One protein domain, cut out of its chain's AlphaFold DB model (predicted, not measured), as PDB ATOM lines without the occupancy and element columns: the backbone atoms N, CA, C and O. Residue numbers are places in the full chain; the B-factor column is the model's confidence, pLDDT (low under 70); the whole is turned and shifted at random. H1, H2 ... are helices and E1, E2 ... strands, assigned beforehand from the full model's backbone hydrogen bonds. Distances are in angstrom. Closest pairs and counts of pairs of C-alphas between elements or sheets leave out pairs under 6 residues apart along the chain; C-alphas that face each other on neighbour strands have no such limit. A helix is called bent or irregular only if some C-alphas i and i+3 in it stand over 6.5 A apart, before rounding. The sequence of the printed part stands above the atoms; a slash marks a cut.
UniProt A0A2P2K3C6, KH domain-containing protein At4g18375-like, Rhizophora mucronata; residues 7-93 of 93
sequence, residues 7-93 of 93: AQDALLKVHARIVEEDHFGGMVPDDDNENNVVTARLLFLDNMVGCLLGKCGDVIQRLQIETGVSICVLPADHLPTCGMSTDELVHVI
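AT A GLANCE: This is residues 7 to 93 of the 93 residues of the protein "KH domain-containing protein At4g18375-like" of Rhizophora mucronata (UniProt A0A2P2K3C6). A small sheet of three strands has H2 over one face, along its middle strand E3, and H3 makes a corner with H2 and just grazes the sheet. H1 is held away from this sheet and its two helices by a long loop, with residues 7 to 14 of H1 and loop residues 24 to 34 sticking out. The printed part has 87 residues, with three named helices and three named strands in the order H1, E1, H2, H3, E2, E3; the sheet runs E1, E3, E2, all antiparallel, and the class is mixed, helices and strands. The whole is loose, with a radius of gyration of the C-alphas of 15.6 A, and spans 45 by 31 by 29 A.

IN THESE COORDINATES: H1, residues 7 to 22, begins with C-alpha 7 at (518.299, 189.866, 323.265) and is 22.8 A long. E1, residues 40 to 45, is 16.3 A long, and H2, residues 46 to 53, is 11.1 A long. H3, residues 55 to 67, is 19.2 A long and irregular: C-alphas 56 and 59 are 8.4 A apart. E2 is residues 71 to 74, with C-alpha 71 at (510.576, 209.245, 316.825). E3, residues 87 to 92, is 16.1 A long and ends with C-alpha 92 at (514.846, 208.064, 318.272).

HOW THE PARTS SIT: E3 is the inner strand. E1 and E3 are antiparallel at 152 degrees, with N 42 and O 90 2.8 A apart, within hydrogen-bond range. E2 and E3, a hairpin, are antiparallel at 144 degrees, with N 74 and O 89 2.8 A apart, also within range. E1, H2 with H3, and E2 form a split strand-helix-strand unit, two strands running the same way with E3 between them in the sheet; its crossover is right-handed. H2 is on the sheet at a height of 8.7 A, over E3 and along the strands at 14 degrees on the local plane; its closest C-alphas to E3 are those of Asp 46 and Asp 87, 5.5 A. H2 and H3 touch only at the corner, H3 with residues 59 to 61 alone; the closest C-alphas are those of Leu 53 and Ile 60, 4.9 A. Their lines stand at a steep tilt of 63 degrees, the same way. H3 only grazes the sheet, with residues 60 to 64. H1 is not on the sheet and is apart from H2, H3, E2 and E3. Every O i to N i+4 pair is within hydrogen-bond range in H1, 2 of 4 in H2 and 7 of 9 in H3.

THE WHOLE: The C-alphas of Pro 29 and Lys 55, 46.0 A apart, are the two farthest apart. The printed part has no cut. The links H1 to E1 and E2 to E3 are long, with 17 and 12 residues. The mean pLDDT of the printed part is 82.5, and residues 21 to 36 are under 70.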
ATOM      1  N   ALA A   7     517.844 189.105 324.426       93.81
ATOM      2  CA  ALA A   7     518.299 189.866 323.265       93.81
ATOM      3  C   ALA A   7     518.013 191.370 323.413       93.81
ATOM      4  O   ALA A   7     518.863 192.192 323.071       93.81
ATOM      5  N   GLN A   8     516.842 191.732 323.947       91.62
ATOM      6  CA  GLN A   8     516.502 193.129 324.221       91.62
ATOM      7  C   GLN A   8     517.367 193.696 325.348       91.62
ATOM      8  O   GLN A   8     517.905 194.791 325.208       91.62
ATOM      9  N   ASP A   9     517.549 192.937 326.431       93.44
ATOM     10  CA  ASP A   9     518.414 193.331 327.545       93.44
ATOM     11  C   ASP A   9     519.860 193.578 327.084       93.44
ATOM     12  O   ASP A   9     520.449 194.619 327.383       93.44
ATOM     13  N   ALA A  10     520.416 192.666 326.280       94.38
ATOM     14  CA  ALA A  10     521.754 192.817 325.721       94.38
ATOM     15  C   ALA A  10     521.874 194.064 324.829       94.38
ATOM     16  O   ALA A  10     522.849 194.806 324.952       94.38
ATOM     17  N   LEU A  11     520.887 194.326 323.965       91.69
ATOM     18  CA  LEU A  11     520.880 195.499 323.088       91.69
ATOM     19  C   LEU A  11     520.843 196.808 323.891       91.69
ATOM     20  O   LEU A  11     521.628 197.714 323.615       91.69
ATOM     21  N   LEU A  12     519.992 196.882 324.918       89.81
ATOM     22  CA  LEU A  12     519.908 198.041 325.809       89.81
ATOM     23  C   LEU A  12     521.220 198.270 326.569       89.81
ATOM     24  O   LEU A  12     521.672 199.408 326.670       89.81
ATOM     25  N   LYS A  13     521.871 197.204 327.053       91.38
ATOM     26  CA  LYS A  13     523.176 197.290 327.730       91.38
ATOM     27  C   LYS A  13     524.289 197.768 326.803       91.38
ATOM     28  O   LYS A  13     525.107 198.586 327.213       91.38
ATOM     29  N   VAL A  14     524.331 197.270 325.568       92.38
ATOM     30  CA  VAL A  14     525.315 197.714 324.568       92.38
ATOM     31  C   VAL A  14     525.089 199.180 324.218       92.38
ATOM     32  O   VAL A  14     526.044 199.950 324.227       92.38
ATOM     33  N   HIS A  15     523.840 199.582 323.976       88.62
ATOM     34  CA  HIS A  15     523.501 200.975 323.703       88.62
ATOM     35  C   HIS A  15     523.887 201.894 324.869       88.62
ATOM     36  O   HIS A  15     524.550 202.902 324.653       88.62
ATOM     37  N   ALA A  16     523.536 201.518 326.104       87.12
ATOM     38  CA  ALA A  16     523.912 202.269 327.299       87.12
ATOM     39  C   ALA A  16     525.432 202.446 327.392       87.12
ATOM     40  O   ALA A  16     525.896 203.561 327.592       87.12
ATOM     41  N   ARG A  17     526.205 201.383 327.146       87.75
ATOM     42  CA  ARG A  17     527.668 201.447 327.176       87.75
ATOM     43  C   ARG A  17     528.263 202.350 326.091       87.75
ATOM     44  O   ARG A  17     529.246 203.029 326.358       87.75
ATOM     45  N   ILE A  18     527.688 202.367 324.888       85.31
ATOM     46  CA  ILE A  18     528.140 203.253 323.800       85.31
ATOM     47  C   ILE A  18     527.915 204.718 324.190       85.31
ATOM     48  O   ILE A  18     528.830 205.528 324.091       85.31
ATOM     49  N   VAL A  19     526.728 205.036 324.717       83.25
ATOM     50  CA  VAL A  19     526.414 206.371 325.252       83.25
ATOM     51  C   VAL A  19     527.370 206.740 326.394       83.25
ATOM     52  O   VAL A  19     527.853 207.867 326.447       83.25
ATOM     53  N   GLU A  20     527.689 205.763 327.251       76.38
ATOM     54  CA  GLU A  20     528.803 205.702 328.212       76.38
ATOM     55  C   GLU A  20     530.101 206.362 327.698       76.38
ATOM     56  O   GLU A  20     530.708 207.239 328.320       76.38
ATOM     57  N   GLU A  21     530.541 205.877 326.537       67.00
ATOM     58  CA  GLU A  21     531.872 206.091 325.966       67.00
ATOM     59  C   GLU A  21     531.952 207.340 325.061       67.00
ATOM     60  O   GLU A  21     532.987 208.012 325.045       67.00
ATOM     61  N   ASP A  22     530.864 207.722 324.378       60.53
ATOM     62  CA  ASP A  22     530.792 208.934 323.534       60.53
ATOM     63  C   ASP A  22     530.948 210.251 324.334       60.53
ATOM     64  O   ASP A  22     531.355 211.278 323.791       60.53
ATOM     65  N   HIS A  23     530.748 210.217 325.658       57.41
ATOM     66  CA  HIS A  23     530.972 211.353 326.565       57.41
ATOM     67  C   HIS A  23     532.447 211.715 326.808       57.41
ATOM     68  O   HIS A  23     532.734 212.748 327.416       57.41
ATOM     69  N   PHE A  24     533.400 210.886 326.369       48.94
ATOM     70  CA  PHE A  24     534.831 211.080 326.644       48.94
ATOM     71  C   PHE A  24     535.626 211.653 325.451       48.94
ATOM     72  O   PHE A  24     536.841 211.835 325.538       48.94
ATOM     73  N   GLY A  25     534.952 211.950 324.332       45.78
ATOM     74  CA  GLY A  25     535.566 212.261 323.036       45.78
ATOM     75  C   GLY A  25     535.890 213.730 322.726       45.78
ATOM     76  O   GLY A  25     536.222 214.022 321.579       45.78
ATOM     77  N   GLY A  26     535.822 214.666 323.679       43.75
ATOM     78  CA  GLY A  26     536.116 216.074 323.376       43.75
ATOM     79  C   GLY A  26     536.233 216.979 324.596       43.75
ATOM     80  O   GLY A  26     535.253 217.542 325.066       43.75
ATOM     81  N   MET A  27     537.456 217.170 325.086       49.81
ATOM     82  CA  MET A  27     537.774 218.178 326.092       49.81
ATOM     83  C   MET A  27     537.701 219.587 325.484       49.81
ATOM     84  O   MET A  27     538.676 220.069 324.919       49.81
ATOM     85  N   VAL A  28     536.563 220.256 325.647       48.16
ATOM     86  CA  VAL A  28     536.467 221.722 325.728       48.16
ATOM     87  C   VAL A  28     535.346 222.055 326.713       48.16
ATOM     88  O   VAL A  28     534.197 221.721 326.438       48.16
ATOM     89  N   PRO A  29     535.651 222.660 327.877       50.22
ATOM     90  CA  PRO A  29     534.628 223.171 328.768       50.22
ATOM     91  C   PRO A  29     534.191 224.519 328.200       50.22
ATOM     92  O   PRO A  29     534.731 225.553 328.590       50.22
ATOM     93  N   ASP A  30     533.290 224.495 327.221       44.19
ATOM     94  CA  ASP A  30     532.519 225.685 326.887       44.19
ATOM     95  C   ASP A  30     531.119 225.528 327.478       44.19
ATOM     96  O   ASP A  30     530.485 224.474 327.414       44.19
ATOM     97  N   ASP A  31     530.752 226.584 328.174       50.09
ATOM     98  CA  ASP A  31     529.599 226.795 329.023       50.09
ATOM     99  C   ASP A  31     528.309 226.753 328.190       50.09
ATOM    100  O   ASP A  31     527.795 227.792 327.808       50.09
ATOM    101  N   ASP A  32     527.784 225.566 327.868       45.38
ATOM    102  CA  ASP A  32     526.337 225.401 327.697       45.38
ATOM    103  C   ASP A  32     525.886 223.939 327.819       45.38
ATOM    104  O   ASP A  32     526.431 223.000 327.234       45.38
ATOM    105  N   ASN A  33     524.849 223.748 328.620       48.47
ATOM    106  CA  ASN A  33     524.277 222.484 329.069       48.47
ATOM    107  C   ASN A  33     523.411 221.808 327.972       48.47
ATOM    108  O   ASN A  33     522.299 221.367 328.261       48.47
ATOM    109  N   GLU A  34     523.878 221.762 326.713       51.91
ATOM    110  CA  GLU A  34     523.034 221.464 325.533       51.91
ATOM    111  C   GLU A  34     523.421 220.204 324.715       51.91
ATOM    112  O   GLU A  34     522.656 219.777 323.858       51.91
ATOM    113  N   ASN A  35     524.545 219.523 324.980       53.28
ATOM    114  CA  ASN A  35     525.065 218.481 324.061       53.28
ATOM    115  C   ASN A  35     525.048 217.025 324.572       53.28
ATOM    116  O   ASN A  35     525.896 216.228 324.182       53.28
ATOM    117  N   ASN A  36     524.081 216.639 325.411       63.16
ATOM    118  CA  ASN A  36     523.877 215.230 325.796       63.16
ATOM    119  C   ASN A  36     522.521 214.693 325.317       63.16
ATOM    120  O   ASN A  36     521.697 214.214 326.097       63.16
ATOM    121  N   VAL A  37     522.254 214.841 324.021       71.75
ATOM    122  CA  VAL A  37     521.076 214.237 323.399       71.75
ATOM    123  C   VAL A  37     521.437 212.814 322.989       71.75
ATOM    124  O   VAL A  37     522.193 212.593 322.042       71.75
ATOM    125  N   VAL A  38     520.910 211.840 323.730       82.69
ATOM    126  CA  VAL A  38     521.104 210.417 323.446       82.69
ATOM    127  C   VAL A  38     520.224 210.029 322.270       82.69
ATOM    128  O   VAL A  38     519.004 210.039 322.381       82.69
ATOM    129  N   THR A  39     520.842 209.658 321.152       86.94
ATOM    130  CA  THR A  39     520.111 209.247 319.950       86.94
ATOM    131  C   THR A  39     520.336 207.779 319.631       86.94
ATOM    132  O   THR A  39     521.443 207.259 319.763       86.94
ATOM    133  N   ALA A  40     519.283 207.110 319.165       90.06
ATOM    134  CA  ALA A  40     519.347 205.739 318.680       90.06
ATOM    135  C   ALA A  40     518.864 205.661 317.229       90.06
ATOM    136  O   ALA A  40     517.830 206.221 316.861       90.06
ATOM    137  N   ARG A  41     519.607 204.926 316.395       90.19
ATOM    138  CA  ARG A  41     519.254 204.647 314.997       90.19
ATOM    139  C   ARG A  41     519.023 203.151 314.826       90.19
ATOM    140  O   ARG A  41     519.932 202.354 315.038       90.19
ATOM    141  N   LEU A  42     517.809 202.787 314.439       90.25
ATOM    142  CA  LEU A  42     517.337 201.413 314.332       90.25
ATOM    143  C   LEU A  42     516.922 201.135 312.885       90.25
ATOM    144  O   LEU A  42     516.114 201.866 312.319       90.25
ATOM    145  N   LEU A  43     517.472 200.080 312.288       91.12
ATOM    146  CA  LEU A  43     517.044 199.586 310.979       91.12
ATOM    147  C   LEU A  43     515.805 198.707 311.154       91.12
ATOM    148  O   LEU A  43     515.842 197.719 311.887       91.12
ATOM    149  N   PHE A  44     514.725 199.070 310.475       90.25
ATOM    150  CA  PHE A  44     513.486 198.310 310.410       90.25
ATOM    151  C   PHE A  44     513.259 197.833 308.982       90.25
ATOM    152  O   PHE A  44     513.620 198.517 308.035       90.25
ATOM    153  N   LEU A  45     512.589 196.695 308.819       88.44
ATOM    154  CA  LEU A  45     512.038 196.330 307.516       88.44
ATOM    155  C   LEU A  45     510.875 197.269 307.159       88.44
ATOM    156  O   LEU A  45     510.123 197.697 308.044       88.44
ATOM    157  N   ASP A  46     510.680 197.534 305.867       84.88
ATOM    158  CA  ASP A  46     509.627 198.411 305.338       84.88
ATOM    159  C   ASP A  46     508.231 198.035 305.870       84.88
ATOM    160  O   ASP A  46     507.433 198.886 306.279       84.88
ATOM    161  N   ASN A  47     507.966 196.732 305.971       84.94
ATOM    162  CA  ASN A  47     506.694 196.203 306.442       84.94
ATOM    163  C   ASN A  47     506.476 196.403 307.954       84.94
ATOM    164  O   ASN A  47     505.331 196.414 308.406       84.94
ATOM    165  N   MET A  48     507.546 196.564 308.739       88.06
ATOM    166  CA  MET A  48     507.477 196.803 310.184       88.06
ATOM    167  C   MET A  48     507.305 198.288 310.508       88.06
ATOM    168  O   MET A  48     506.590 198.624 311.456       88.06
ATOM    169  N   VAL A  49     507.882 199.184 309.700       90.44
ATOM    170  CA  VAL A  49     507.684 200.635 309.857       90.44
ATOM    171  C   VAL A  49     506.211 201.014 309.733       90.44
ATOM    172  O   VAL A  49     505.721 201.829 310.514       90.44
ATOM    173  N   GLY A  50     505.460 200.374 308.832       90.50
ATOM    174  CA  GLY A  50     504.014 200.590 308.727       90.50
ATOM    175  C   GLY A  50     503.257 200.308 310.035       90.50
ATOM    176  O   GLY A  50     502.325 201.036 310.384       90.50
ATOM    177  N   CYS A  51     503.679 199.295 310.799       91.00
ATOM    178  CA  CYS A  51     503.108 198.988 312.112       91.00
ATOM    179  C   CYS A  51     503.487 200.028 313.173       91.00
ATOM    180  O   CYS A  51     502.637 200.382 313.989       91.00
ATOM    181  N   LEU A  52     504.728 200.530 313.143       91.94
ATOM    182  CA  LEU A  52     505.199 201.591 314.038       91.94
ATOM    183  C   LEU A  52     504.427 202.898 313.818       91.94
ATOM    184  O   LEU A  52     503.985 203.523 314.779       91.94
ATOM    185  N   LEU A  53     504.231 203.297 312.559       91.88
ATOM    186  CA  LEU A  53     503.432 204.473 312.207       91.88
ATOM    187  C   LEU A  53     501.973 204.283 312.641       91.88
ATOM    188  O   LEU A  53     501.366 205.166 313.252       91.88
ATOM    189  N   GLY A  54     501.406 203.109 312.362       91.88
ATOM    190  CA  GLY A  54     500.003 202.818 312.613       91.88
ATOM    191  C   GLY A  54     499.061 203.556 311.657       91.88
ATOM    192  O   GLY A  54     499.461 204.299 310.756       91.88
ATOM    193  N   LYS A  55     497.755 203.349 311.840       92.56
ATOM    194  CA  LYS A  55     496.736 203.978 310.992       92.56
ATOM    195  C   LYS A  55     496.737 205.494 311.221       92.56
ATOM    196  O   LYS A  55     496.511 205.940 312.339       92.56
ATOM    197  N   CYS A  56     496.980 206.269 310.161       90.44
ATOM    198  CA  CYS A  56     497.105 207.733 310.210       90.44
ATOM    199  C   CYS A  56     498.192 208.264 311.171       90.44
ATOM    200  O   CYS A  56     498.078 209.398 311.625       90.44
ATOM    201  N   GLY A  57     499.228 207.478 311.492       91.56
ATOM    202  CA  GLY A  57     500.282 207.922 312.415       91.56
ATOM    203  C   GLY A  57     499.906 207.849 313.904       91.56
ATOM    204  O   GLY A  57     500.635 208.374 314.741       91.56
ATOM    205  N   ASP A  58     498.771 207.234 314.257       95.50
ATOM    206  CA  ASP A  58     498.254 207.229 315.633       95.50
ATOM    207  C   ASP A  58     499.180 206.501 316.624       95.50
ATOM    208  O   ASP A  58     499.355 206.948 317.756       95.50
ATOM    209  N   VAL A  59     499.819 205.406 316.200       95.44
ATOM    210  CA  VAL A  59     500.688 204.608 317.081       95.44
ATOM    211  C   VAL A  59     501.965 205.372 317.403       95.44
ATOM    212  O   VAL A  59     502.296 205.530 318.576       95.44
ATOM    213  N   ILE A  60     502.647 205.898 316.383       94.69
ATOM    214  CA  ILE A  60     503.875 206.675 316.585       94.69
ATOM    215  C   ILE A  60     503.604 207.947 317.393       94.69
ATOM    216  O   ILE A  60     504.367 208.259 318.300       94.69
ATOM    217  N   GLN A  61     502.487 208.641 317.138       94.75
ATOM    218  CA  GLN A  61     502.111 209.827 317.908       94.75
ATOM    219  C   GLN A  61     501.867 209.486 319.380       94.75
ATOM    220  O   GLN A  61     502.341 210.197 320.263       94.75
ATOM    221  N   ARG A  62     501.168 208.381 319.656       95.00
ATOM    222  CA  ARG A  62     500.934 207.930 321.028       95.00
ATOM    223  C   ARG A  62     502.239 207.583 321.738       95.00
ATOM    224  O   ARG A  62     502.449 208.063 322.843       95.00
ATOM    225  N   LEU A  63     503.139 206.847 321.082       93.69
ATOM    226  CA  LEU A  63     504.454 206.512 321.637       93.69
ATOM    227  C   LEU A  63     505.276 207.765 321.953       93.69
ATOM    228  O   LEU A  63     505.859 207.845 323.031       93.69
ATOM    229  N   GLN A  64     505.290 208.758 321.061       93.62
ATOM    230  CA  GLN A  64     505.975 210.031 321.308       93.62
ATOM    231  C   GLN A  64     505.376 210.777 322.512       93.62
ATOM    232  O   GLN A  64     506.116 211.323 323.323       93.62
ATOM    233  N   ILE A  65     504.048 210.766 322.677       94.81
ATOM    234  CA  ILE A  65     503.372 211.384 323.832       94.81
ATOM    235  C   ILE A  65     503.670 210.624 325.132       94.81
ATOM    236  O   ILE A  65     503.932 211.249 326.157       94.81
ATOM    237  N   GLU A  66     503.617 209.291 325.108       94.56
ATOM    238  CA  GLU A  66     503.816 208.441 326.289       94.56
ATOM    239  C   GLU A  66     505.269 208.446 326.775       94.56
ATOM    240  O   GLU A  66     505.517 208.418 327.979       94.56
ATOM    241  N   THR A  67     506.228 208.477 325.847       90.19
ATOM    242  CA  THR A  67     507.661 208.453 326.170       90.19
ATOM    243  C   THR A  67     508.275 209.843 326.303       90.19
ATOM    244  O   THR A  67     509.284 209.989 326.987       90.19
ATOM    245  N   GLY A  68     507.682 210.862 325.673       90.31
ATOM    246  CA  GLY A  68     508.254 212.207 325.570       90.31
ATOM    247  C   GLY A  68     509.439 212.308 324.602       90.31
ATOM    248  O   GLY A  68     510.105 213.339 324.574       90.31
ATOM    249  N   VAL A  69     509.705 211.249 323.833       90.19
ATOM    250  CA  VAL A  69     510.849 211.109 322.924       90.19
ATOM    251  C   VAL A  69     510.394 211.372 321.490       90.19
ATOM    252  O   VAL A  69     509.277 211.012 321.105       90.19
ATOM    253  N   SER A  70     511.245 211.986 320.671       90.94
ATOM    254  CA  SER A  70     510.968 212.191 319.251       90.94
ATOM    255  C   SER A  70     511.328 210.940 318.455       90.94
ATOM    256  O   SER A  70     512.441 210.427 318.541       90.94
ATOM    257  N   ILE A  71     510.382 210.436 317.660       93.56
ATOM    258  CA  ILE A  71     510.576 209.245 316.825       93.56
ATOM    259  C   ILE A  71     510.316 209.632 315.372       93.56
ATOM    260  O   ILE A  71     509.202 210.025 315.025       93.56
ATOM    261  N   CYS A  72     511.322 209.484 314.517       91.44
ATOM    262  CA  CYS A  72     511.283 209.903 313.119       91.44
ATOM    263  C   CYS A  72     511.725 208.763 312.200       91.44
ATOM    264  O   CYS A  72     512.729 208.107 312.460       91.44
ATOM    265  N   VAL A  73     511.016 208.557 311.091       91.31
ATOM    266  CA  VAL A  73     511.485 207.680 310.009       91.31
ATOM    267  C   VAL A  73     512.311 208.531 309.048       91.31
ATOM    268  O   VAL A  73     511.838 209.562 308.568       91.31
ATOM    269  N   LEU A  74     513.559 208.137 308.817       89.75
ATOM    270  CA  LEU A  74     514.477 208.814 307.910       89.75
ATOM    271  C   LEU A  74     514.340 208.257 306.490       89.75
ATOM    272  O   LEU A  74     514.113 207.059 306.329       89.75
ATOM    273  N   PRO A  75     514.525 209.100 305.460       84.25
ATOM    274  CA  PRO A  75     514.453 208.652 304.078       84.25
ATOM    275  C   PRO A  75     515.586 207.676 303.739       84.25
ATOM    276  O   PRO A  75     516.662 207.718 304.344       84.25
ATOM    277  N   ALA A  76     515.357 206.842 302.721       82.06
ATOM    278  CA  ALA A  76     516.272 205.785 302.282       82.06
ATOM    279  C   ALA A  76     517.701 206.272 301.956       82.06
ATOM    280  O   ALA A  76     518.656 205.509 302.079       82.06
ATOM    281  N   ASP A  77     517.886 207.552 301.613       84.19
ATOM    282  CA  ASP A  77     519.209 208.156 301.390       84.19
ATOM    283  C   ASP A  77     520.112 208.152 302.641       84.19
ATOM    284  O   ASP A  77     521.331 208.278 302.531       84.19
ATOM    285  N   HIS A  78     519.537 208.000 303.840       84.00
ATOM    286  CA  HIS A  78     520.272 207.948 305.109       84.00
ATOM    287  C   HIS A  78     520.611 206.520 305.563       84.00
ATOM    288  O   HIS A  78     521.131 206.340 306.675       84.00
ATOM    289  N   LEU A  79     520.315 205.507 304.742       86.62
ATOM    290  CA  LEU A  79     520.634 204.122 305.059       86.62
ATOM    291  C   LEU A  79     522.158 203.910 305.107       86.62
ATOM    292  O   LEU A  79     522.891 204.395 304.243       86.62
ATOM    293  N   PRO A  80     522.667 203.194 306.123       86.31
ATOM    294  CA  PRO A  80     524.074 202.823 306.181       86.31
ATOM    295  C   PRO A  80     524.424 201.827 305.069       86.31
ATOM    296  O   PRO A  80     523.552 201.188 304.491       86.31
ATOM    297  N   THR A  81     525.717 201.610 304.824       84.94
ATOM    298  CA  THR A  81     526.219 200.692 303.781       84.94
ATOM    299  C   THR A  81     525.720 199.245 303.923       84.94
ATOM    300  O   THR A  81     525.779 198.479 302.966       84.94
ATOM    301  N   CYS A  82     525.254 198.850 305.111       83.31
ATOM    302  CA  CYS A  82     524.653 197.541 305.368       83.31
ATOM    303  C   CYS A  82     523.132 197.484 305.139       83.31
ATOM    304  O   CYS A  82     522.573 196.394 305.220       83.31
ATOM    305  N   GLY A  83     522.476 198.619 304.886       84.31
ATOM    306  CA  GLY A  83     521.042 198.703 304.636       84.31
ATOM    307  C   GLY A  83     520.673 198.242 303.229       84.31
ATOM    308  O   GLY A  83     521.393 198.489 302.258       84.31
ATOM    309  N   MET A  84     519.539 197.562 303.124       87.81
ATOM    310  CA  MET A  84     518.928 197.143 301.869       87.81
ATOM    311  C   MET A  84     517.860 198.146 301.425       87.81
ATOM    312  O   MET A  84     517.372 198.949 302.209       87.81
ATOM    313  N   SER A  85     517.421 198.067 300.165       85.75
ATOM    314  CA  SER A  85     516.322 198.904 299.647       85.75
ATOM    315  C   SER A  85     514.957 198.623 300.290       85.75
ATOM    316  O   SER A  85     513.982 199.289 299.964       85.75
ATOM    317  N   THR A  86     514.870 197.582 301.117       87.25
ATOM    318  CA  THR A  86     513.692 197.195 301.905       87.25
ATOM    319  C   THR A  86     513.809 197.619 303.364       87.25
ATOM    320  O   THR A  86     512.924 197.308 304.153       87.25
ATOM    321  N   ASP A  87     514.916 198.258 303.742       90.44
ATOM    322  CA  ASP A  87     515.108 198.752 305.093       90.44
ATOM    323  C   ASP A  87     514.730 200.227 305.162       90.44
ATOM    324  O   ASP A  87     515.019 201.017 304.269       90.44
ATOM    325  N   GLU A  88     514.121 200.594 306.274       91.38
ATOM    326  CA  GLU A  88     513.778 201.951 306.645       91.38
ATOM    327  C   GLU A  88     514.474 202.258 307.969       91.38
ATOM    328  O   GLU A  88     514.556 201.425 308.878       91.38
ATOM    329  N   LEU A  89     515.007 203.467 308.091       91.56
ATOM    330  CA  LEU A  89     515.807 203.840 309.245       91.56
ATOM    331  C   LEU A  89     514.983 204.679 310.216       91.56
ATOM    332  O   LEU A  89     514.592 205.799 309.903       91.56
ATOM    333  N   VAL A  90     514.774 204.173 311.425       92.88
ATOM    334  CA  VAL A  90     514.078 204.890 312.495       92.88
ATOM    335  C   VAL A  90     515.098 205.559 313.407       92.88
ATOM    336  O   VAL A  90     516.039 204.928 313.883       92.88
ATOM    337  N   HIS A  91     514.902 206.847 313.648       91.94
ATOM    338  CA  HIS A  91     515.696 207.669 314.545       91.94
ATOM    339  C   HIS A  91     514.863 208.003 315.785       91.94
ATOM    340  O   HIS A  91     513.727 208.458 315.663       91.94
ATOM    341  N   VAL A  92     515.435 207.773 316.962       92.19
ATOM    342  CA  VAL A  92     514.846 208.064 318.272       92.19
ATOM    343  C   VAL A  92     515.742 209.075 318.996       92.19
ATOM    344  O   VAL A  92     516.948 208.836 319.073       92.19
ATOM    345  N   ILE A  93     515.166 210.193 319.455       88.81
ATOM    346  CA  ILE A  93     515.846 211.357 320.067       88.81
ATOM    347  C   ILE A  93     515.160 211.740 321.371       88.81
ATOM    348  O   ILE A  93     513.945 212.047 321.306       88.81
TER     349      ILE A  93